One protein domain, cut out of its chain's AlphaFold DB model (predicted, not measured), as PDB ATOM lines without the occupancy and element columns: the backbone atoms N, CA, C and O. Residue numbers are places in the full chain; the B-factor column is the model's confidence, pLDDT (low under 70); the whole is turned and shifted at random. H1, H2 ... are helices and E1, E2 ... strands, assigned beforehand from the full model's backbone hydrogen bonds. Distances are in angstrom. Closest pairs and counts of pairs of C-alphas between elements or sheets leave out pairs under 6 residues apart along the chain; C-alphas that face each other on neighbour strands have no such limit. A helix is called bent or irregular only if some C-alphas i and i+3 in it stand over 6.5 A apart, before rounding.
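This is residues 148 to 238 and 294 to 375 of the 414 residues of an uncharacterized protein of Edhazardia aedis (strain USNM 41457) (UniProt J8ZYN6). A twisted sheet of five strands forms the core, with helices over both faces: H1, H2 and H4 on one face, and H3 alone running slantwise on the other. H5 sits at the end of the sheet where E1 and E2 begin, and a long unnamed stretch, residues 201 to 222, loops out from E2 before H3. The printed part has 173 residues in the order E1 H1 H2 E2 H3 E3 E4 E5 H4 H5, five named helices and five named strands, a mixed class. The sheet is mixed, in the order E2 E1 E3 E5 E4, with E4 antiparallel to its neighbour E5. The whole is compact, with a radius of gyration of the C-alphas of 15.9 A, and rounded, spanning 44 by 34 by 29 A.

E1, residues 148 to 155, is an inner strand, followed by H1, residues 157 to 167, which is on the sheet at a height of 6.9 A but over none of the strands. H2, residues 171 to 193, touches H1 with residues 171 to 178 alone; the closest C-alphas, of Gly 164 and Thr 171, are 4.4 A apart, and the lines are about perpendicular at 81 degrees. E2, residues 195 to 200, is an edge strand parallel to E1, with N 151 and O 198 at 2.8 A. E1, H1, H2 and E2 make a strand-helix-strand unit, two parallel neighbour strands with helices between, and its crossover is right-handed. H2 lies over E2 and E1 on the same face as H1, at a height of 8.0 A over the sheet, and runs along the strands, at 0 degrees to E2 on the local plane. H3, residues 223 to 238, is on the opposite face, at a height of 8.8 A over the sheet. E3, residues 298 to 304, is parallel to E1, with N 154 and O 300 at 2.8 A. E4, residues 313 to 320, and E5, residues 323 to 330, form a hairpin with N 317 and O 325 at 2.8 A; E5 is parallel to E3, with N 301 and O 326 at 2.8 A. H3 lies over E3, E5 and, only just, with 3 of its C-alphas, E4; it runs slantwise to the strands, at 47 degrees to E3 on the local plane. H4, residues 333 to 349, is on the same face as H2 and touches it with residues 182 to 186 of H2 alone, at a steep tilt of 46 degrees, the same way; the closest C-alphas, of Ile 182 and Arg 341, are 6.5 A apart. H5, residues 358 to 369, touches H4 at Leu 349 alone, whose C-alpha is 5.5 A from that of Ala 362; their lines are about perpendicular at 73 degrees. H3 and H4 are apart. Every O i to N i+4 pair is within hydrogen-bond range in H1, H3 and H5, against 16 of 19 in H2 and 11 of 13 in H4.

E1 begins at C-alpha 148, (60.221, 11.576, 1.574), and is 22.1 A long. H2, the longest helix, measures 33.1 A, has a kink of 38 degrees near residue 186, and is irregular, with C-alphas 189 and 192 7.1 A apart. H3 is 22.2 A long, E3 20.4 A, E4 22.7 A and E5 23.2 A. H4, 24.8 A long, has a kink of 32 degrees near residue 342 and is irregular, with C-alphas 342 and 345 7.2 A apart. H5 ends at C-alpha 369, (61.298, 13.070, -8.180).

The two C-alphas farthest apart are those of Pro 219 and Asp 375, at 48.2 A. Residues 239 to 293 are not printed, and C-alphas 238 and 294 are 11.3 A apart across the cut. The link from E2 to H3 is long, with 22 residues. The mean pLDDT of the printed part is 81.4, and 26 residues are under 70, among them residues 206 to 217 and 371 to 375.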
ATOM      1  N   ILE A 148      61.379  10.878   1.005       85.62
ATOM      2  CA  ILE A 148      60.221  11.576   1.574       85.62
ATOM      3  C   ILE A 148      59.392  12.193   0.461       85.62
ATOM      4  O   ILE A 148      59.867  13.053  -0.274       85.62
ATOM      5  N   ILE A 149      58.124  11.795   0.394       87.69
ATOM      6  CA  ILE A 149      57.119  12.317  -0.525       87.69
ATOM      7  C   ILE A 149      56.299  13.380   0.224       87.69
ATOM      8  O   ILE A 149      55.418  13.022   1.016       87.69
ATOM      9  N   PRO A 150      56.562  14.685   0.024       88.94
ATOM     10  CA  PRO A 150      55.737  15.742   0.587       88.94
ATOM     11  C   PRO A 150      54.362  15.754  -0.084       88.94
ATOM     12  O   PRO A 150      54.275  15.689  -1.309       88.94
ATOM     13  N   ILE A 151      53.298  15.872   0.709       91.06
ATOM     14  CA  ILE A 151      51.918  16.017   0.239       91.06
ATOM     15  C   ILE A 151      51.299  17.257   0.871       91.06
ATOM     16  O   ILE A 151      51.103  17.300   2.083       91.06
ATOM     17  N   HIS A 152      50.908  18.229   0.054       91.25
ATOM     18  CA  HIS A 152      50.133  19.377   0.520       91.25
ATOM     19  C   HIS A 152      48.677  18.973   0.718       91.25
ATOM     20  O   HIS A 152      48.028  18.473  -0.207       91.25
ATOM     21  N   VAL A 153      48.170  19.184   1.928       92.38
ATOM     22  CA  VAL A 153      46.789  18.868   2.285       92.38
ATOM     23  C   VAL A 153      45.977  20.155   2.290       92.38
ATOM     24  O   VAL A 153      46.255  21.075   3.054       92.38
ATOM     25  N   HIS A 154      44.952  20.194   1.448       91.19
ATOM     26  CA  HIS A 154      44.040  21.317   1.308       91.19
ATOM     27  C   HIS A 154      42.603  20.859   1.549       91.19
ATOM     28  O   HIS A 154      42.165  19.833   1.028       91.19
ATOM     29  N   LEU A 155      41.854  21.642   2.314       89.94
ATOM     30  CA  LEU A 155      40.465  21.384   2.652       89.94
ATOM     31  C   LEU A 155      39.604  22.605   2.370       89.94
ATOM     32  O   LEU A 155      40.015  23.748   2.593       89.94
ATOM     33  N   ASP A 156      38.371  22.361   1.936       87.06
ATOM     34  CA  ASP A 156      37.349  23.390   2.064       87.06
ATOM     35  C   ASP A 156      37.016  23.648   3.547       87.06
ATOM     36  O   ASP A 156      37.274  22.833   4.441       87.06
ATOM     37  N   GLY A 157      36.478  24.838   3.829       86.25
ATOM     38  CA  GLY A 157      36.187  25.243   5.205       86.25
ATOM     39  C   GLY A 157      35.204  24.301   5.900       86.25
ATOM     40  O   GLY A 157      35.354  24.025   7.087       86.25
ATOM     41  N   MET A 158      34.231  23.755   5.166       86.19
ATOM     42  CA  MET A 158      33.237  22.844   5.732       86.19
ATOM     43  C   MET A 158      33.818  21.478   6.092       86.19
ATOM     44  O   MET A 158      33.468  20.949   7.143       86.19
ATOM     45  N   ALA A 159      34.723  20.921   5.287       89.19
ATOM     46  CA  ALA A 159      35.437  19.691   5.614       89.19
ATOM     47  C   ALA A 159      36.307  19.884   6.849       89.19
ATOM     48  O   ALA A 159      36.266  19.069   7.769       89.19
ATOM     49  N   ALA A 160      37.035  20.998   6.910       90.56
ATOM     50  CA  ALA A 160      37.866  21.318   8.059       90.56
ATOM     51  C   ALA A 160      37.015  21.457   9.343       90.56
ATOM     52  O   ALA A 160      37.340  20.863  10.374       90.56
ATOM     53  N   MET A 161      35.878  22.163   9.279       89.62
ATOM     54  CA  MET A 161      34.924  22.261  10.395       89.62
ATOM     55  C   MET A 161      34.298  20.910  10.760       89.62
ATOM     56  O   MET A 161      34.189  20.591  11.939       89.62
ATOM     57  N   SER A 162      33.916  20.098   9.771       91.06
ATOM     58  CA  SER A 162      33.338  18.763   9.971       91.06
ATOM     59  C   SER A 162      34.305  17.836  10.719       91.06
ATOM     60  O   SER A 162      33.918  17.202  11.703       91.06
ATOM     61  N   ILE A 163      35.587  17.827  10.330       92.44
ATOM     62  CA  ILE A 163      36.654  17.102  11.038       92.44
ATOM     63  C   ILE A 163      36.824  17.650  12.463       92.44
ATOM     64  O   ILE A 163      36.819  16.873  13.418       92.44
ATOM     65  N   GLY A 164      36.920  18.976  12.616       93.25
ATOM     66  CA  GLY A 164      37.051  19.645  13.918       93.25
ATOM     67  C   GLY A 164      35.942  19.272  14.900       93.25
ATOM     68  O   GLY A 164      36.218  18.809  16.008       93.25
ATOM     69  N   ASN A 165      34.690  19.383  14.457       93.19
ATOM     70  CA  ASN A 165      33.508  19.061  15.254       93.19
ATOM     71  C   ASN A 165      33.470  17.581  15.648       93.19
ATOM     72  O   ASN A 165      33.162  17.262  16.794       93.19
ATOM     73  N   SER A 166      33.820  16.675  14.731       93.19
ATOM     74  CA  SER A 166      33.843  15.239  15.027       93.19
ATOM     75  C   SER A 166      34.921  14.848  16.039       93.19
ATOM     76  O   SER A 166      34.791  13.800  16.670       93.19
ATOM     77  N   MET A 167      35.993  15.631  16.159       93.81
ATOM     78  CA  MET A 167      37.120  15.338  17.047       93.81
ATOM     79  C   MET A 167      37.097  16.152  18.346       93.81
ATOM     80  O   MET A 167      37.889  15.865  19.239       93.81
ATOM     81  N   GLY A 168      36.210  17.146  18.469       95.00
ATOM     82  CA  GLY A 168      36.124  18.011  19.649       95.00
ATOM     83  C   GLY A 168      37.366  18.886  19.852       95.00
ATOM     84  O   GLY A 168      37.759  19.148  20.986       95.00
ATOM     85  N   MET A 169      38.020  19.301  18.765       93.75
ATOM     86  CA  MET A 169      39.281  20.054  18.783       93.75
ATOM     87  C   MET A 169      39.228  21.256  17.833       93.75
ATOM     88  O   MET A 169      38.320  21.372  17.009       93.75
ATOM     89  N   SER A 170      40.222  22.150  17.920       92.19
ATOM     90  CA  SER A 170      40.372  23.238  16.946       92.19
ATOM     91  C   SER A 170      40.513  22.672  15.526       92.19
ATOM     92  O   SER A 170      41.130  21.623  15.335       92.19
ATOM     93  N   THR A 171      39.963  23.361  14.525       89.31
ATOM     94  CA  THR A 171      39.950  22.898  13.129       89.31
ATOM     95  C   THR A 171      41.338  22.519  12.606       89.31
ATOM     96  O   THR A 171      41.492  21.453  12.018       89.31
ATOM     97  N   GLN A 172      42.354  23.351  12.856       88.19
ATOM     98  CA  GLN A 172      43.730  23.092  12.417       88.19
ATOM     99  C   GLN A 172      44.289  21.816  13.066       88.19
ATOM    100  O   GLN A 172      44.718  20.903  12.364       88.19
ATOM    101  N   THR A 173      44.217  21.724  14.399       89.75
ATOM    102  CA  THR A 173      44.717  20.568  15.159       89.75
ATOM    103  C   THR A 173      43.997  19.283  14.759       89.75
ATOM    104  O   THR A 173      44.628  18.250  14.565       89.75
ATOM    105  N   ALA A 174      42.674  19.339  14.599       91.69
ATOM    106  CA  ALA A 174      41.879  18.181  14.217       91.69
ATOM    107  C   ALA A 174      42.280  17.651  12.833       91.69
ATOM    108  O   ALA A 174      42.436  16.445  12.665       91.69
ATOM    109  N   VAL A 175      42.510  18.537  11.858       91.38
ATOM    110  CA  VAL A 175      42.982  18.144  10.523       91.38
ATOM    111  C   VAL A 175      44.373  17.510  10.594       91.38
ATOM    112  O   VAL A 175      44.570  16.429  10.039       91.38
ATOM    113  N   GLU A 176      45.323  18.137  11.286       91.69
ATOM    114  CA  GLU A 176      46.685  17.608  11.431       91.69
ATOM    115  C   GLU A 176      46.685  16.216  12.074       91.69
ATOM    116  O   GLU A 176      47.319  15.296  11.559       91.69
ATOM    117  N   VAL A 177      45.905  16.022  13.142       92.38
ATOM    118  CA  VAL A 177      45.769  14.721  13.812       92.38
ATOM    119  C   VAL A 177      45.057  13.704  12.914       92.38
ATOM    120  O   VAL A 177      45.472  12.545  12.853       92.38
ATOM    121  N   PHE A 178      43.995  14.104  12.207       94.38
ATOM    122  CA  PHE A 178      43.231  13.216  11.327       94.38
ATOM    123  C   PHE A 178      44.096  12.675  10.184       94.38
ATOM    124  O   PHE A 178      44.246  11.461  10.041       94.38
ATOM    125  N   PHE A 179      44.718  13.556   9.396       94.44
ATOM    126  CA  PHE A 179      45.589  13.134   8.295       94.44
ATOM    127  C   PHE A 179      46.898  12.527   8.790       94.44
ATOM    128  O   PHE A 179      47.395  11.598   8.160       94.44
ATOM    129  N   GLY A 180      47.424  12.990   9.927       92.44
ATOM    130  CA  GLY A 180      48.583  12.399  10.591       92.44
ATOM    131  C   GLY A 180      48.403  10.908  10.835       92.44
ATOM    132  O   GLY A 180      49.203  10.109  10.360       92.44
ATOM    133  N   LYS A 181      47.286  10.510  11.457       93.88
ATOM    134  CA  LYS A 181      46.956   9.091  11.689       93.88
ATOM    135  C   LYS A 181      46.870   8.281  10.394       93.88
ATOM    136  O   LYS A 181      47.319   7.134  10.350       93.88
ATOM    137  N   ILE A 182      46.308   8.868   9.336       93.50
ATOM    138  CA  ILE A 182      46.212   8.223   8.021       93.50
ATOM    139  C   ILE A 182      47.612   8.005   7.438       93.50
ATOM    140  O   ILE A 182      47.941   6.886   7.041       93.50
ATOM    141  N   PHE A 183      48.444   9.049   7.414       94.38
ATOM    142  CA  PHE A 183      49.808   8.986   6.888       94.38
ATOM    143  C   PHE A 183      50.696   8.058   7.711       94.38
ATOM    144  O   PHE A 183      51.450   7.297   7.121       94.38
ATOM    145  N   ASP A 184      50.541   8.011   9.030       92.12
ATOM    146  CA  ASP A 184      51.246   7.063   9.897       92.12
ATOM    147  C   ASP A 184      50.898   5.611   9.563       92.12
ATOM    148  O   ASP A 184      51.772   4.744   9.511       92.12
ATOM    149  N   SER A 185      49.619   5.336   9.307       92.00
ATOM    150  CA  SER A 185      49.152   4.014   8.888       92.00
ATOM    151  C   SER A 185      49.766   3.600   7.548       92.00
ATOM    152  O   SER A 185      50.253   2.483   7.411       92.00
ATOM    153  N   ILE A 186      49.813   4.519   6.581       91.31
ATOM    154  CA  ILE A 186      50.420   4.276   5.266       91.31
ATOM    155  C   ILE A 186      51.940   4.133   5.376       91.31
ATOM    156  O   ILE A 186      52.520   3.256   4.748       91.31
ATOM    157  N   ASN A 187      52.593   4.956   6.193       90.81
ATOM    158  CA  ASN A 187      54.039   4.922   6.386       90.81
ATOM    159  C   ASN A 187      54.501   3.597   6.992       90.81
ATOM    160  O   ASN A 187      55.553   3.109   6.601       90.81
ATOM    161  N   LYS A 188      53.703   2.957   7.856       88.38
ATOM    162  CA  LYS A 188      53.983   1.583   8.316       88.38
ATOM    163  C   LYS A 188      54.024   0.579   7.162       88.38
ATOM    164  O   LYS A 188      54.851  -0.327   7.181       88.38
ATOM    165  N   ASP A 189      53.161   0.758   6.162       86.94
ATOM    166  CA  ASP A 189      53.108  -0.097   4.974       86.94
ATOM    167  C   ASP A 189      54.244   0.242   3.972       86.94
ATOM    168  O   ASP A 189      54.703  -0.637   3.246       86.94
ATOM    169  N   LEU A 190      54.727   1.494   3.944       87.00
ATOM    170  CA  LEU A 190      55.788   1.973   3.039       87.00
ATOM    171  C   LEU A 190      57.215   1.835   3.594       87.00
ATOM    172  O   LEU A 190      58.165   1.736   2.816       87.00
ATOM    173  N   GLN A 191      57.376   1.795   4.918       84.88
ATOM    174  CA  GLN A 191      58.674   1.761   5.594       84.88
ATOM    175  C   GLN A 191      59.598   0.622   5.125       84.88
ATOM    176  O   GLN A 191      60.785   0.897   4.938       84.88
ATOM    177  N   PRO A 192      59.120  -0.619   4.874       83.12
ATOM    178  CA  PRO A 192      59.975  -1.692   4.355       83.12
ATOM    179  C   PRO A 192      60.623  -1.374   3.002       83.12
ATOM    180  O   PRO A 192      61.600  -2.011   2.629       83.12
ATOM    181  N   PHE A 193      60.088  -0.393   2.273       81.62
ATOM    182  CA  PHE A 193      60.582   0.044   0.972       81.62
ATOM    183  C   PHE A 193      61.423   1.322   1.052       81.62
ATOM    184  O   PHE A 193      61.715   1.893   0.012       81.62
ATOM    185  N   GLY A 194      61.775   1.814   2.247       83.00
ATOM    186  CA  GLY A 194      62.579   3.034   2.399       83.00
ATOM    187  C   GLY A 194      61.863   4.316   1.958       83.00
ATOM    188  O   GLY A 194      62.515   5.297   1.606       83.00
ATOM    189  N   ILE A 195      60.526   4.320   1.961       85.44
ATOM    190  CA  ILE A 195      59.703   5.452   1.520       85.44
ATOM    191  C   ILE A 195      58.826   5.929   2.667       85.44
ATOM    192  O   ILE A 195      58.248   5.134   3.408       85.44
ATOM    193  N   GLN A 196      58.679   7.245   2.765       89.56
ATOM    194  CA  GLN A 196      57.784   7.894   3.703       89.56
ATOM    195  C   GLN A 196      56.990   8.996   3.005       89.56
ATOM    196  O   GLN A 196      57.499   9.738   2.172       89.56
ATOM    197  N   ILE A 197      55.729   9.137   3.380       90.31
ATOM    198  CA  ILE A 197      54.876  10.260   3.021       90.31
ATOM    199  C   ILE A 197      54.871  11.265   4.173       90.31
ATOM    200  O   ILE A 197      54.725  10.890   5.341       90.31
ATOM    201  N   ARG A 198      54.978  12.555   3.842       90.56
ATOM    202  CA  ARG A 198      54.906  13.654   4.809       90.56
ATOM    203  C   ARG A 198      53.797  14.631   4.440       90.56
ATOM    204  O   ARG A 198      53.852  15.275   3.398       90.56
ATOM    205  N   GLY A 199      52.826  14.777   5.336       90.44
ATOM    206  CA  GLY A 199      51.803  15.813   5.235       90.44
ATOM    207  C   GLY A 199      52.379  17.208   5.448       90.44
ATOM    208  O   GLY A 199      53.095  17.448   6.420       90.44
ATOM    209  N   LEU A 200      52.051  18.124   4.545       89.62
ATOM    210  CA  LEU A 200      52.325  19.548   4.649       89.62
ATOM    211  C   LEU A 200      50.994  20.270   4.855       89.62
ATOM    212  O   LEU A 200      50.135  20.292   3.974       89.62
ATOM    213  N   PHE A 201      50.845  20.836   6.049       86.06
ATOM    214  CA  PHE A 201      49.604  21.415   6.563       86.06
ATOM    215  C   PHE A 201      49.632  22.946   6.600       86.06
ATOM    216  O   PHE A 201      48.862  23.585   7.312       86.06
ATOM    217  N   TYR A 202      50.533  23.571   5.849       77.19
ATOM    218  CA  TYR A 202      50.474  25.013   5.669       77.19
ATOM    219  C   TYR A 202      49.385  25.342   4.641       77.19
ATOM    220  O   TYR A 202      49.282  24.682   3.611       77.19
ATOM    221  N   GLN A 203      48.572  26.367   4.918       68.88
ATOM    222  CA  GLN A 203      47.441  26.768   4.062       68.88
ATOM    223  C   GLN A 203      46.386  25.654   3.887       68.88
ATOM    224  O   GLN A 203      45.941  25.368   2.772       68.88
ATOM    225  N   ILE A 204      45.986  25.037   5.009       70.38
ATOM    226  CA  ILE A 204      44.962  23.981   5.042       70.38
ATOM    227  C   ILE A 204      43.654  24.467   4.429       70.38
ATOM    228  O   ILE A 204      43.066  23.782   3.599       70.38
ATOM    229  N   ILE A 205      43.175  25.633   4.865       70.88
ATOM    230  CA  ILE A 205      41.838  26.097   4.521       70.88
ATOM    231  C   ILE A 205      41.899  26.867   3.206       70.88
ATOM    232  O   ILE A 205      42.587  27.881   3.093       70.88
ATOM    233  N   LEU A 206      41.097  26.437   2.236       66.75
ATOM    234  CA  LEU A 206      40.836  27.135   0.972       66.75
ATOM    235  C   LEU A 206      39.957  28.392   1.196       66.75
ATOM    236  O   LEU A 206      39.006  28.646   0.461       66.75
ATOM    237  N   GLN A 207      40.239  29.171   2.244       56.19
ATOM    238  CA  GLN A 207      39.348  30.181   2.833       56.19
ATOM    239  C   GLN A 207      39.114  31.404   1.932       56.19
ATOM    240  O   GLN A 207      38.172  32.159   2.139       56.19
ATOM    241  N   SER A 208      39.949  31.585   0.912       50.94
ATOM    242  CA  SER A 208      39.922  32.721  -0.012       50.94
ATOM    243  C   SER A 208      39.627  32.309  -1.452       50.94
ATOM    244  O   SER A 208      40.067  32.976  -2.383       50.94
ATOM    245  N   PHE A 209      38.945  31.186  -1.658       56.00
ATOM    246  CA  PHE A 209      38.510  30.767  -2.980       56.00
ATOM    247  C   PHE A 209      37.103  31.334  -3.189       56.00
ATOM    248  O   PHE A 209      36.154  30.758  -2.657       56.00
ATOM    249  N   PRO A 210      36.937  32.461  -3.917       52.25
ATOM    250  CA  PRO A 210      35.630  32.992  -4.291       52.25
ATOM    251  C   PRO A 210      35.044  32.084  -5.367       52.25
ATOM    252  O   PRO A 210      34.904  32.458  -6.529       52.25
ATOM    253  N   ILE A 211      34.803  30.828  -5.018       53.28
ATOM    254  CA  ILE A 211      34.158  29.918  -5.927       53.28
ATOM    255  C   ILE A 211      32.684  30.033  -5.616       53.28
ATOM    256  O   ILE A 211      32.236  29.711  -4.517       53.28
ATOM    257  N   ILE A 212      31.961  30.550  -6.600       53.28
ATOM    258  CA  ILE A 212      30.507  30.649  -6.645       53.28
ATOM    259  C   ILE A 212      29.961  29.219  -6.786       53.28
ATOM    260  O   ILE A 212      29.418  28.835  -7.814       53.28
ATOM    261  N   TYR A 213      30.207  28.384  -5.784       56.72
ATOM    262  CA  TYR A 213      29.565  27.097  -5.627       56.72
ATOM    263  C   TYR A 213      28.592  27.225  -4.478       56.72
ATOM    264  O   TYR A 213      28.959  27.688  -3.396       56.72
ATOM    265  N   ASP A 214      27.352  26.801  -4.704       59.72
ATOM    266  CA  ASP A 214      26.466  26.537  -3.585       59.72
ATOM    267  C   ASP A 214      27.040  25.334  -2.837       59.72
ATOM    268  O   ASP A 214      26.827  24.182  -3.205       59.72
ATOM    269  N   LEU A 215      27.840  25.620  -1.809       53.72
ATOM    270  CA  LEU A 215      28.500  24.638  -0.951       53.72
ATOM    271  C   LEU A 215      27.509  23.624  -0.366       53.72
ATOM    272  O   LEU A 215      27.909  22.530   0.022       53.72
ATOM    273  N   ARG A 216      26.220  23.974  -0.331       56.44
ATOM    274  CA  ARG A 216      25.139  23.125   0.164       56.44
ATOM    275  C   ARG A 216      24.731  22.029  -0.807       56.44
ATOM    276  O   ARG A 216      24.103  21.085  -0.364       56.44
ATOM    277  N   MET A 217      25.081  22.122  -2.088       58.03
ATOM    278  CA  MET A 217      24.696  21.127  -3.078       58.03
ATOM    279  C   MET A 217      25.936  20.496  -3.718       58.03
ATOM    280  O   MET A 217      26.937  21.152  -4.008       58.03
ATOM    281  N   CYS A 218      25.852  19.194  -3.987       70.50
ATOM    282  CA  CYS A 218      26.793  18.481  -4.855       70.50
ATOM    283  C   CYS A 218      26.072  17.996  -6.118       70.50
ATOM    284  O   CYS A 218      25.995  16.779  -6.334       70.50
ATOM    285  N   PRO A 219      25.472  18.912  -6.907       66.00
ATOM    286  CA  PRO A 219      24.656  18.540  -8.052       66.00
ATOM    287  C   PRO A 219      25.522  18.062  -9.220       66.00
ATOM    288  O   PRO A 219      24.997  17.516 -10.188       66.00
ATOM    289  N   GLU A 220      26.843  18.269  -9.160       70.06
ATOM    290  CA  GLU A 220      27.734  17.864 -10.230       70.06
ATOM    291  C   GLU A 220      27.784  16.336 -10.358       70.06
ATOM    292  O   GLU A 220      27.797  15.591  -9.371       70.06
ATOM    293  N   ILE A 221      27.875  15.874 -11.609       76.12
ATOM    294  CA  ILE A 221      28.053  14.455 -11.950       76.12
ATOM    295  C   ILE A 221      29.357  13.928 -11.324       76.12
ATOM    296  O   ILE A 221      29.378  12.827 -10.775       76.12
ATOM    297  N   ASP A 222      30.417  14.746 -11.332       80.12
ATOM    298  CA  ASP A 222      31.706  14.449 -10.700       80.12
ATOM    299  C   ASP A 222      32.258  15.664  -9.919       80.12
ATOM    300  O   ASP A 222      33.091  16.430 -10.420       80.12
ATOM    301  N   PRO A 223      31.803  15.863  -8.668       80.38
ATOM    302  CA  PRO A 223      32.227  16.986  -7.843       80.38
ATOM    303  C   PRO A 223      33.697  16.871  -7.431       80.38
ATOM    304  O   PRO A 223      34.341  17.892  -7.203       80.38
ATOM    305  N   ALA A 224      34.256  15.656  -7.345       84.38
ATOM    306  CA  ALA A 224      35.644  15.471  -6.934       84.38
ATOM    307  C   ALA A 224      36.588  16.014  -8.007       84.38
ATOM    308  O   ALA A 224      37.461  16.829  -7.695       84.38
ATOM    309  N   THR A 225      36.355  15.650  -9.269       84.06
ATOM    310  CA  THR A 225      37.156  16.143 -10.394       84.06
ATOM    311  C   THR A 225      36.964  17.643 -10.599       84.06
ATOM    312  O   THR A 225      37.950  18.384 -10.674       84.06
ATOM    313  N   ALA A 226      35.712  18.116 -10.641       81.81
ATOM    314  CA  ALA A 226      35.407  19.524 -10.895       81.81
ATOM    315  C   ALA A 226      36.030  20.451  -9.838       81.81
ATOM    316  O   ALA A 226      36.732  21.414 -10.174       81.81
ATOM    317  N   ARG A 227      35.847  20.132  -8.550       81.00
ATOM    318  CA  ARG A 227      36.350  20.964  -7.447       81.00
ATOM    319  C   ARG A 227      37.872  20.923  -7.348       81.00
ATOM    320  O   ARG A 227      38.500  21.968  -7.184       81.00
ATOM    321  N   SER A 228      38.486  19.758  -7.549       82.56
ATOM    322  CA  SER A 228      39.952  19.630  -7.540       82.56
ATOM    323  C   SER A 228      40.609  20.393  -8.684       82.56
ATOM    324  O   SER A 228      41.672  20.993  -8.499       82.56
ATOM    325  N   HIS A 229      39.976  20.415  -9.860       83.25
ATOM    326  CA  HIS A 229      40.459  21.186 -11.001       83.25
ATOM    327  C   HIS A 229      40.482  22.688 -10.701       83.25
ATOM    328  O   HIS A 229      41.461  23.373 -11.000       83.25
ATOM    329  N   ILE A 230      39.434  23.196 -10.058       82.38
ATOM    330  CA  ILE A 230      39.320  24.617  -9.719       82.38
ATOM    331  C   ILE A 230      40.270  25.005  -8.601       82.38
ATOM    332  O   ILE A 230      40.944  26.033  -8.711       82.38
ATOM    333  N   ALA A 231      40.372  24.164  -7.570       82.06
ATOM    334  CA  ALA A 231      41.332  24.354  -6.494       82.06
ATOM    335  C   ALA A 231      42.761  24.425  -7.059       82.06
ATOM    336  O   ALA A 231      43.499  25.375  -6.797       82.06
ATOM    337  N   THR A 232      43.108  23.485  -7.941       83.12
ATOM    338  CA  THR A 232      44.406  23.457  -8.623       83.12
ATOM    339  C   THR A 232      44.636  24.704  -9.471       83.12
ATOM    340  O   THR A 232      45.654  25.367  -9.301       83.12
ATOM    341  N   SER A 233      43.701  25.052 -10.360       82.31
ATOM    342  CA  SER A 233      43.826  26.210 -11.256       82.31
ATOM    343  C   SER A 233      44.037  27.510 -10.481       82.31
ATOM    344  O   SER A 233      44.900  28.318 -10.823       82.31
ATOM    345  N   THR A 234      43.300  27.690  -9.388       79.75
ATOM    346  CA  THR A 234      43.386  28.898  -8.565       79.75
ATOM    347  C   THR A 234      44.691  28.950  -7.772       79.75
ATOM    348  O   THR A 234      45.343  29.990  -7.779       79.75
ATOM    349  N   LEU A 235      45.141  27.841  -7.167       79.25
ATOM    350  CA  LEU A 235      46.453  27.800  -6.505       79.25
ATOM    351  C   LEU A 235      47.592  28.096  -7.484       79.25
ATOM    352  O   LEU A 235      48.515  28.827  -7.138       79.25
ATOM    353  N   THR A 236      47.513  27.578  -8.711       81.31
ATOM    354  CA  THR A 236      48.499  27.861  -9.763       81.31
ATOM    355  C   THR A 236      48.477  29.331 -10.195       81.31
ATOM    356  O   THR A 236      49.517  29.897 -10.519       81.31
ATOM    357  N   LYS A 237      47.309  29.986 -10.203       80.69
ATOM    358  CA  LYS A 237      47.223  31.435 -10.454       80.69
ATOM    359  C   LYS A 237      47.832  32.241  -9.305       80.69
ATOM    360  O   LYS A 237      48.599  33.163  -9.562       80.69
ATOM    361  N   LEU A 238      47.528  31.881  -8.058       77.75
ATOM    362  CA  LEU A 238      48.053  32.561  -6.870       77.75
ATOM    363  C   LEU A 238      49.573  32.423  -6.751       77.75
ATOM    364  O   LEU A 238      50.242  33.406  -6.440       77.75
ATOM    365  N   GLU A 294      58.695  26.114  -7.131       47.53
ATOM    366  CA  GLU A 294      57.620  26.588  -8.000       47.53
ATOM    367  C   GLU A 294      56.903  25.442  -8.752       47.53
ATOM    368  O   GLU A 294      56.066  25.674  -9.623       47.53
ATOM    369  N   GLY A 295      57.193  24.186  -8.409       51.75
ATOM    370  CA  GLY A 295      56.578  22.989  -8.942       51.75
ATOM    371  C   GLY A 295      55.358  22.579  -8.130       51.75
ATOM    372  O   GLY A 295      55.362  22.533  -6.904       51.75
ATOM    373  N   ILE A 296      54.295  22.256  -8.849       62.78
ATOM    374  CA  ILE A 296      53.029  21.721  -8.366       62.78
ATOM    375  C   ILE A 296      53.301  20.421  -7.592       62.78
ATOM    376  O   ILE A 296      53.246  19.356  -8.168       62.78
ATOM    377  N   GLY A 297      53.646  20.476  -6.305       79.69
ATOM    378  CA  GLY A 297      53.912  19.274  -5.508       79.69
ATOM    379  C   GLY A 297      52.722  18.311  -5.468       79.69
ATOM    380  O   GLY A 297      51.640  18.589  -5.986       79.69
ATOM    381  N   ASN A 298      52.890  17.168  -4.815       89.25
ATOM    382  CA  ASN A 298      51.779  16.247  -4.607       89.25
ATOM    383  C   ASN A 298      50.710  16.904  -3.725       89.25
ATOM    384  O   ASN A 298      51.032  17.423  -2.659       89.25
ATOM    385  N   ARG A 299      49.442  16.911  -4.154       90.81
ATOM    386  CA  ARG A 299      48.356  17.579  -3.413       90.81
ATOM    387  C   ARG A 299      47.158  16.682  -3.193       90.81
ATOM    388  O   ARG A 299      46.761  15.923  -4.075       90.81
ATOM    389  N   ILE A 300      46.543  16.856  -2.033       92.88
ATOM    390  CA  ILE A 300      45.250  16.289  -1.680       92.88
ATOM    391  C   ILE A 300      44.286  17.442  -1.432       92.88
ATOM    392  O   ILE A 300      44.562  18.313  -0.613       92.88
ATOM    393  N   TYR A 301      43.154  17.420  -2.123       91.38
ATOM    394  CA  TYR A 301      42.021  18.302  -1.898       91.38
ATOM    395  C   TYR A 301      40.887  17.496  -1.286       91.38
ATOM    396  O   TYR A 301      40.507  16.455  -1.828       91.38
ATOM    397  N   VAL A 302      40.337  17.971  -0.175       90.69
ATOM    398  CA  VAL A 302      39.186  17.342   0.470       90.69
ATOM    399  C   VAL A 302      38.034  18.328   0.562       90.69
ATOM    400  O   VAL A 302      38.191  19.458   1.022       90.69
ATOM    401  N   PHE A 303      36.873  17.862   0.124       88.94
ATOM    402  CA  PHE A 303      35.635  18.617   0.075       88.94
ATOM    403  C   PHE A 303      34.543  17.875   0.839       88.94
ATOM    404  O   PHE A 303      34.405  16.653   0.716       88.94
ATOM    405  N   PHE A 304      33.748  18.609   1.607       87.12
ATOM    406  CA  PHE A 304      32.631  18.031   2.347       87.12
ATOM    407  C   PHE A 304      31.334  18.115   1.545       87.12
ATOM    408  O   PHE A 304      31.034  19.133   0.921       87.12
ATOM    409  N   CYS A 305      30.566  17.027   1.562       84.06
ATOM    410  CA  CYS A 305      29.291  16.915   0.870       84.06
ATOM    411  C   CYS A 305      28.278  16.155   1.743       84.06
ATOM    412  O   CYS A 305      28.237  14.921   1.691       84.06
ATOM    413  N   PRO A 306      27.466  16.858   2.551       75.19
ATOM    414  CA  PRO A 306      26.573  16.218   3.518       75.19
ATOM    415  C   PRO A 306      25.480  15.364   2.855       75.19
ATOM    416  O   PRO A 306      25.130  14.310   3.380       75.19
ATOM    417  N   ASP A 307      24.998  15.765   1.675       75.88
ATOM    418  CA  ASP A 307      23.884  15.095   0.988       75.88
ATOM    419  C   ASP A 307      24.276  13.758   0.342       75.88
ATOM    420  O   ASP A 307      23.423  12.919   0.045       75.88
ATOM    421  N   LYS A 308      25.577  13.505   0.144       67.12
ATOM    422  CA  LYS A 308      26.063  12.201  -0.324       67.12
ATOM    423  C   LYS A 308      26.276  11.279   0.874       67.12
ATOM    424  O   LYS A 308      27.394  11.062   1.331       67.12
ATOM    425  N   MET A 309      25.181  10.679   1.346       60.00
ATOM    426  CA  MET A 309      25.230   9.627   2.373       60.00
ATOM    427  C   MET A 309      25.934   8.343   1.894       60.00
ATOM    428  O   MET A 309      26.359   7.533   2.717       60.00
ATOM    429  N   PHE A 310      26.107   8.155   0.578       56.25
ATOM    430  CA  PHE A 310      26.682   6.937   0.005       56.25
ATOM    431  C   PHE A 310      28.016   7.197  -0.700       56.25
ATOM    432  O   PHE A 310      28.071   7.557  -1.875       56.25
ATOM    433  N   GLY A 311      29.100   6.926   0.027       61.06
ATOM    434  CA  GLY A 311      30.447   6.789  -0.527       61.06
ATOM    435  C   GLY A 311      31.278   8.072  -0.552       61.06
ATOM    436  O   GLY A 311      30.787   9.186  -0.406       61.06
ATOM    437  N   THR A 312      32.586   7.889  -0.721       70.62
ATOM    438  CA  THR A 312      33.522   8.972  -1.026       70.62
ATOM    439  C   THR A 312      33.747   8.973  -2.530       70.62
ATOM    440  O   THR A 312      34.128   7.947  -3.097       70.62
ATOM    441  N   LEU A 313      33.512  10.113  -3.175       77.19
ATOM    442  CA  LEU A 313      33.889  10.301  -4.568       77.19
ATOM    443  C   LEU A 313      35.353  10.690  -4.616       77.19
ATOM    444  O   LEU A 313      35.826  11.527  -3.845       77.19
ATOM    445  N   PHE A 314      36.064  10.033  -5.513       82.69
ATOM    446  CA  PHE A 314      37.496  10.140  -5.630       82.69
ATOM    447  C   PHE A 314      37.847  10.500  -7.063       82.69
ATOM    448  O   PHE A 314      37.359   9.881  -8.004       82.69
ATOM    449  N   SER A 315      38.724  11.481  -7.197       84.56
ATOM    450  CA  SER A 315      39.365  11.829  -8.453       84.56
ATOM    451  C   SER A 315      40.867  11.851  -8.232       84.56
ATOM    452  O   SER A 315      41.352  12.286  -7.186       84.56
ATOM    453  N   SER A 316      41.621  11.407  -9.222       86.06
ATOM    454  CA  SER A 316      43.048  11.667  -9.282       86.06
ATOM    455  C   SER A 316      43.403  12.184 -10.655       86.06
ATOM    456  O   SER A 316      42.840  11.787 -11.674       86.06
ATOM    457  N   ARG A 317      44.352  13.107 -10.671       83.06
ATOM    458  CA  ARG A 317      44.927  13.631 -11.893       83.06
ATOM    459  C   ARG A 317      46.424  13.728 -11.712       83.06
ATOM    460  O   ARG A 317      46.915  14.477 -10.865       83.06
ATOM    461  N   GLN A 318      47.130  12.982 -12.542       79.12
ATOM    462  CA  GLN A 318      48.557  13.150 -12.719       79.12
ATOM    463  C   GLN A 318      48.797  14.345 -13.642       79.12
ATOM    464  O   GLN A 318      48.156  14.462 -14.686       79.12
ATOM    465  N   GLN A 319      49.672  15.257 -13.227       77.62
ATOM    466  CA  GLN A 319      50.017  16.435 -14.028       77.62
ATOM    467  C   GLN A 319      51.378  16.272 -14.701       77.62
ATOM    468  O   GLN A 319      51.531  16.652 -15.856       77.62
ATOM    469  N   THR A 320      52.337  15.665 -14.001       80.25
ATOM    470  CA  THR A 320      53.678  15.335 -14.503       80.25
ATOM    471  C   THR A 320      54.159  14.036 -13.853       80.25
ATOM    472  O   THR A 320      53.452  13.438 -13.033       80.25
ATOM    473  N   ASP A 321      55.379  13.609 -14.178       79.75
ATOM    474  CA  ASP A 321      55.991  12.427 -13.575       79.75
ATOM    475  C   ASP A 321      56.142  12.510 -12.055       79.75
ATOM    476  O   ASP A 321      56.011  11.481 -11.400       79.75
ATOM    477  N   CYS A 322      56.305  13.712 -11.497       83.06
ATOM    478  CA  CYS A 322      56.578  13.925 -10.072       83.06
ATOM    479  C   CYS A 322      55.454  14.635  -9.319       83.06
ATOM    480  O   CYS A 322      55.585  14.939  -8.134       83.06
ATOM    481  N   THR A 323      54.350  14.918 -10.009       86.75
ATOM    482  CA  THR A 323      53.287  15.770  -9.484       86.75
ATOM    483  C   THR A 323      51.925  15.133  -9.702       86.75
ATOM    484  O   THR A 323      51.434  15.037 -10.839       86.75
ATOM    485  N   SER A 324      51.283  14.760  -8.603       88.81
ATOM    486  CA  SER A 324      49.939  14.199  -8.611       88.81
ATOM    487  C   SER A 324      48.987  15.022  -7.755       88.81
ATOM    488  O   SER A 324      49.325  15.517  -6.681       88.81
ATOM    489  N   THR A 325      47.753  15.138  -8.226       89.81
ATOM    490  CA  THR A 325      46.654  15.765  -7.493       89.81
ATOM    491  C   THR A 325      45.564  14.742  -7.234       89.81
ATOM    492  O   THR A 325      45.201  13.979  -8.127       89.81
ATOM    493  N   ALA A 326      45.055  14.721  -6.011       91.56
ATOM    494  CA  ALA A 326      43.972  13.854  -5.585       91.56
ATOM    495  C   ALA A 326      42.844  14.697  -5.000       91.56
ATOM    496  O   ALA A 326      43.089  15.600  -4.207       91.56
ATOM    497  N   GLY A 327      41.618  14.393  -5.393       91.25
ATOM    498  CA  GLY A 327      40.403  15.030  -4.926       91.25
ATOM    499  C   GLY A 327      39.502  14.039  -4.228       91.25
ATOM    500  O   GLY A 327      39.177  13.005  -4.810       91.25
ATOM    501  N   PHE A 328      39.053  14.372  -3.026       91.56
ATOM    502  CA  PHE A 328      38.127  13.561  -2.250       91.56
ATOM    503  C   PHE A 328      36.902  14.393  -1.899       91.56
ATOM    504  O   PHE A 328      37.023  15.461  -1.312       91.56
ATOM    505  N   VAL A 329      35.718  13.890  -2.228       87.44
ATOM    506  CA  VAL A 329      34.443  14.435  -1.753       87.44
ATOM    507  C   VAL A 329      33.814  13.388  -0.852       87.44
ATOM    508  O   VAL A 329      33.605  12.258  -1.292       87.44
ATOM    509  N   TYR A 330      33.529  13.734   0.400       86.50
ATOM    510  CA  TYR A 330      33.031  12.772   1.383       86.50
ATOM    511  C   TYR A 330      31.773  13.258   2.105       86.50
ATOM    512  O   TYR A 330      31.603  14.455   2.328       86.50
ATOM    513  N   GLY A 331      30.929  12.298   2.492       81.94
ATOM    514  CA  GLY A 331      29.877  12.486   3.493       81.94
ATOM    515  C   GLY A 331      30.400  12.130   4.894       81.94
ATOM    516  O   GLY A 331      30.762  13.017   5.658       81.94
ATOM    517  N   PRO A 332      30.515  10.840   5.257       86.69
ATOM    518  CA  PRO A 332      30.996  10.429   6.582       86.69
ATOM    519  C   PRO A 332      32.528  10.254   6.665       86.69
ATOM    520  O   PRO A 332      33.157   9.635   5.800       86.69
ATOM    521  N   LEU A 333      33.128  10.737   7.759       87.94
ATOM    522  CA  LEU A 333      34.581  10.711   8.007       87.94
ATOM    523  C   LEU A 333      35.234   9.315   7.965       87.94
ATOM    524  O   LEU A 333      36.296   9.193   7.352       87.94
ATOM    525  N   PRO A 334      34.635   8.241   8.523       88.50
ATOM    526  CA  PRO A 334      35.249   6.912   8.458       88.50
ATOM    527  C   PRO A 334      35.444   6.396   7.024       88.50
ATOM    528  O   PRO A 334      36.376   5.639   6.744       88.50
ATOM    529  N   ILE A 335      34.577   6.807   6.090       89.00
ATOM    530  CA  ILE A 335      34.708   6.424   4.679       89.00
ATOM    531  C   ILE A 335      35.839   7.223   4.018       89.00
ATOM    532  O   ILE A 335      36.603   6.648   3.236       89.00
ATOM    533  N   LEU A 336      36.003   8.506   4.373       90.56
ATOM    534  CA  LEU A 336      37.107   9.343   3.892       90.56
ATOM    535  C   LEU A 336      38.465   8.724   4.243       90.56
ATOM    536  O   LEU A 336      39.283   8.526   3.347       90.56
ATOM    537  N   GLU A 337      38.679   8.351   5.508       90.69
ATOM    538  CA  GLU A 337      39.922   7.714   5.968       90.69
ATOM    539  C   GLU A 337      40.256   6.465   5.140       90.69
ATOM    540  O   GLU A 337      41.342   6.351   4.558       90.69
ATOM    541  N   LYS A 338      39.290   5.544   5.020       90.62
ATOM    542  CA  LYS A 338      39.454   4.308   4.246       90.62
ATOM    543  C   LYS A 338      39.772   4.592   2.776       90.62
ATOM    544  O   LYS A 338      40.557   3.865   2.165       90.62
ATOM    545  N   THR A 339      39.171   5.636   2.210       91.44
ATOM    546  CA  THR A 339      39.340   5.998   0.799       91.44
ATOM    547  C   THR A 339      40.697   6.637   0.548       91.44
ATOM    548  O   THR A 339      41.353   6.271  -0.427       91.44
ATOM    549  N   ILE A 340      41.161   7.525   1.430       91.94
ATOM    550  CA  ILE A 340      42.509   8.094   1.339       91.94
ATOM    551  C   ILE A 340      43.531   6.964   1.435       91.94
ATOM    552  O   ILE A 340      44.316   6.796   0.507       91.94
ATOM    553  N   ARG A 341      43.469   6.115   2.471       91.06
ATOM    554  CA  ARG A 341      44.427   5.010   2.643       91.06
ATOM    555  C   ARG A 341      44.502   4.093   1.419       91.06
ATOM    556  O   ARG A 341      45.592   3.704   1.015       91.06
ATOM    557  N   LYS A 342      43.354   3.760   0.820       90.38
ATOM    558  CA  LYS A 342      43.290   2.873  -0.351       90.38
ATOM    559  C   LYS A 342      43.903   3.498  -1.608       90.38
ATOM    560  O   LYS A 342      44.513   2.778  -2.391       90.38
ATOM    561  N   ASN A 343      43.705   4.796  -1.827       90.44
ATOM    562  CA  ASN A 343      44.012   5.421  -3.117       90.44
ATOM    563  C   ASN A 343      45.316   6.222  -3.122       90.44
ATOM    564  O   ASN A 343      45.913   6.401  -4.174       90.44
ATOM    565  N   ILE A 344      45.787   6.684  -1.969       90.25
ATOM    566  CA  ILE A 344      46.911   7.618  -1.889       90.25
ATOM    567  C   ILE A 344      48.229   7.043  -2.417       90.25
ATOM    568  O   ILE A 344      48.935   7.714  -3.161       90.25
ATOM    569  N   VAL A 345      48.538   5.782  -2.112       87.56
ATOM    570  CA  VAL A 345      49.775   5.149  -2.579       87.56
ATOM    571  C   VAL A 345      49.772   4.936  -4.100       87.56
ATOM    572  O   VAL A 345      50.717   5.392  -4.746       87.56
ATOM    573  N   PRO A 346      48.712   4.362  -4.705       87.19
ATOM    574  CA  PRO A 346      48.606   4.270  -6.161       87.19
ATOM    575  C   PRO A 346      48.715   5.608  -6.897       87.19
ATOM    576  O   PRO A 346      49.249   5.647  -8.000       87.19
ATOM    577  N   ILE A 347      48.246   6.711  -6.306       85.06
ATOM    578  CA  ILE A 347      48.309   8.041  -6.937       85.06
ATOM    579  C   ILE A 347      49.747   8.539  -7.095       85.06
ATOM    580  O   ILE A 347      50.071   9.180  -8.099       85.06
ATOM    581  N   PHE A 348      50.595   8.288  -6.099       79.62
ATOM    582  CA  PHE A 348      51.960   8.813  -6.087       79.62
ATOM    583  C   PHE A 348      52.960   7.828  -6.679       79.62
ATOM    584  O   PHE A 348      53.842   8.235  -7.420       79.62
ATOM    585  N   LEU A 349      52.787   6.531  -6.428       81.00
ATOM    586  CA  LEU A 349      53.730   5.498  -6.866       81.00
ATOM    587  C   LEU A 349      53.273   4.741  -8.121       81.00
ATOM    588  O   LEU A 349      53.958   3.822  -8.561       81.00
ATOM    589  N   ARG A 350      52.117   5.111  -8.694       81.25
ATOM    590  CA  ARG A 350      51.476   4.497  -9.879       81.25
ATOM    591  C   ARG A 350      51.117   3.012  -9.742       81.25
ATOM    592  O   ARG A 350      50.573   2.437 -10.678       81.25
ATOM    593  N   ASN A 351      51.346   2.414  -8.574       77.94
ATOM    594  CA  ASN A 351      51.151   0.995  -8.304       77.94
ATOM    595  C   ASN A 351      50.451   0.763  -6.964       77.94
ATOM    596  O   ASN A 351      50.567   1.548  -6.020       77.94
ATOM    597  N   ASN A 352      49.788  -0.386  -6.853       80.56
ATOM    598  CA  ASN A 352      49.339  -0.899  -5.564       80.56
ATOM    599  C   ASN A 352      50.530  -1.450  -4.769       80.56
ATOM    600  O   ASN A 352      51.418  -2.069  -5.345       80.56
ATOM    601  N   ILE A 353      50.500  -1.313  -3.440       78.56
ATOM    602  CA  ILE A 353      51.524  -1.887  -2.540       78.56
ATOM    603  C   ILE A 353      51.643  -3.408  -2.717       78.56
ATOM    604  O   ILE A 353      52.709  -3.985  -2.548       78.56
ATOM    605  N   SER A 354      50.541  -4.070  -3.078       79.50
ATOM    606  CA  SER A 354      50.500  -5.514  -3.317       79.50
ATOM    607  C   SER A 354      51.095  -5.951  -4.661       79.50
ATOM    608  O   SER A 354      51.108  -7.148  -4.937       79.50
ATOM    609  N   ASP A 355      51.500  -5.017  -5.522       82.44
ATOM    610  CA  ASP A 355      52.117  -5.325  -6.811       82.44
ATOM    611  C   ASP A 355      53.552  -5.829  -6.595       82.44
ATOM    612  O   ASP A 355      54.326  -5.230  -5.848       82.44
ATOM    613  N   THR A 356      53.932  -6.915  -7.268       80.81
ATOM    614  CA  THR A 356      55.299  -7.453  -7.212       80.81
ATOM    615  C   THR A 356      56.334  -6.447  -7.716       80.81
ATOM    616  O   THR A 356      57.482  -6.480  -7.282       80.81
ATOM    617  N   ASN A 357      55.923  -5.508  -8.572       82.69
ATOM    618  CA  ASN A 357      56.773  -4.443  -9.098       82.69
ATOM    619  C   ASN A 357      56.741  -3.159  -8.259       82.69
ATOM    620  O   ASN A 357      57.351  -2.164  -8.656       82.69
ATOM    621  N   PHE A 358      56.030  -3.145  -7.125       84.94
ATOM    622  CA  PHE A 358      55.865  -1.948  -6.304       84.94
ATOM    623  C   PHE A 358      57.209  -1.322  -5.925       84.94
ATOM    624  O   PHE A 358      57.431  -0.154  -6.226       84.94
ATOM    625  N   SER A 359      58.127  -2.107  -5.348       80.25
ATOM    626  CA  SER A 359      59.449  -1.620  -4.930       80.25
ATOM    627  C   SER A 359      60.210  -0.961  -6.085       80.25
ATOM    628  O   SER A 359      60.635   0.186  -5.968       80.25
ATOM    629  N   LYS A 360      60.297  -1.637  -7.237       83.38
ATOM    630  CA  LYS A 360      60.991  -1.129  -8.426       83.38
ATOM    631  C   LYS A 360      60.402   0.196  -8.911       83.38
ATOM    632  O   LYS A 360      61.141   1.142  -9.174       83.38
ATOM    633  N   ASN A 361      59.078   0.287  -9.014       82.38
ATOM    634  CA  ASN A 361      58.420   1.511  -9.474       82.38
ATOM    635  C   ASN A 361      58.557   2.643  -8.460       82.38
ATOM    636  O   ASN A 361      58.751   3.797  -8.842       82.38
ATOM    637  N   ALA A 362      58.535   2.307  -7.176       83.69
ATOM    638  CA  ALA A 362      58.736   3.265  -6.115       83.69
ATOM    639  C   ALA A 362      60.180   3.804  -6.096       83.69
ATOM    640  O   ALA A 362      60.367   5.007  -5.938       83.69
ATOM    641  N   CYS A 363      61.185   2.968  -6.389       81.81
ATOM    642  CA  CYS A 363      62.560   3.418  -6.632       81.81
ATOM    643  C   CYS A 363      62.664   4.374  -7.825       81.81
ATOM    644  O   CYS A 363      63.326   5.409  -7.750       81.81
ATOM    645  N   ILE A 364      62.031   4.027  -8.951       82.88
ATOM    646  CA  ILE A 364      62.057   4.853 -10.167       82.88
ATOM    647  C   ILE A 364      61.415   6.212  -9.890       82.88
ATOM    648  O   ILE A 364      61.942   7.240 -10.306       82.88
ATOM    649  N   PHE A 365      60.293   6.229  -9.171       83.12
ATOM    650  CA  PHE A 365      59.654   7.470  -8.759       83.12
ATOM    651  C   PHE A 365      60.561   8.274  -7.823       83.12
ATOM    652  O   PHE A 365      60.797   9.452  -8.072       83.12
ATOM    653  N   ALA A 366      61.129   7.634  -6.794       80.88
ATOM    654  CA  ALA A 366      61.988   8.302  -5.825       80.88
ATOM    655  C   ALA A 366      63.221   8.947  -6.475       80.88
ATOM    656  O   ALA A 366      63.464  10.134  -6.276       80.88
ATOM    657  N   SER A 367      63.934   8.192  -7.314       78.00
ATOM    658  CA  SER A 367      65.135   8.657  -8.025       78.00
ATOM    659  C   SER A 367      64.869   9.777  -9.032       78.00
ATOM    660  O   SER A 367      65.746  10.602  -9.269       78.00
ATOM    661  N   LYS A 368      63.671   9.828  -9.630       81.69
ATOM    662  CA  LYS A 368      63.293  10.900 -10.563       81.69
ATOM    663  C   LYS A 368      62.819  12.166  -9.862       81.69
ATOM    664  O   LYS A 368      62.992  13.252 -10.406       81.69
ATOM    665  N   CYS A 369      62.152  12.018  -8.721       77.81
ATOM    666  CA  CYS A 369      61.298  13.070  -8.180       77.81
ATOM    667  C   CYS A 369      61.786  13.689  -6.878       77.81
ATOM    668  O   CYS A 369      61.248  14.727  -6.493       77.81
ATOM    669  N   PHE A 370      62.776  13.098  -6.203       73.75
ATOM    670  CA  PHE A 370      63.248  13.612  -4.921       73.75
ATOM    671  C   PHE A 370      64.763  13.638  -4.814       73.75
ATOM    672  O   PHE A 370      65.469  12.746  -5.275       73.75
ATOM    673  N   GLU A 371      65.241  14.655  -4.104       60.19
ATOM    674  CA  GLU A 371      66.552  14.623  -3.477       60.19
ATOM    675  C   GLU A 371      66.434  13.840  -2.165       60.19
ATOM    676  O   GLU A 371      65.544  14.089  -1.345       60.19
ATOM    677  N   PHE A 372      67.312  12.860  -1.972       56.91
ATOM    678  CA  PHE A 372      67.296  12.019  -0.782       56.91
ATOM    679  C   PHE A 372      67.642  12.830   0.466       56.91
ATOM    680  O   PHE A 372      68.706  13.447   0.562       56.91
ATOM    681  N   ALA A 373      66.771  12.765   1.470       58.81
ATOM    682  CA  ALA A 373      67.107  13.211   2.810       58.81
ATOM    683  C   ALA A 373      67.951  12.121   3.489       58.81
ATOM    684  O   ALA A 373      67.434  11.288   4.242       58.81
ATOM    685  N   ARG A 374      69.265  12.130   3.216       48.94
ATOM    686  CA  ARG A 374      70.242  11.433   4.064       48.94
ATOM    687  C   ARG A 374      69.986  11.919   5.495       48.94
ATOM    688  O   ARG A 374      69.997  13.124   5.712       48.94
ATOM    689  N   ASP A 375      69.679  11.001   6.410       44.59
ATOM    690  CA  ASP A 375      69.551  11.187   7.875       44.59
ATOM    691  C   ASP A 375      68.151  11.070   8.503       44.59
ATOM    692  O   ASP A 375      68.054  10.987   9.727       44.59
TER     693      ASP A 375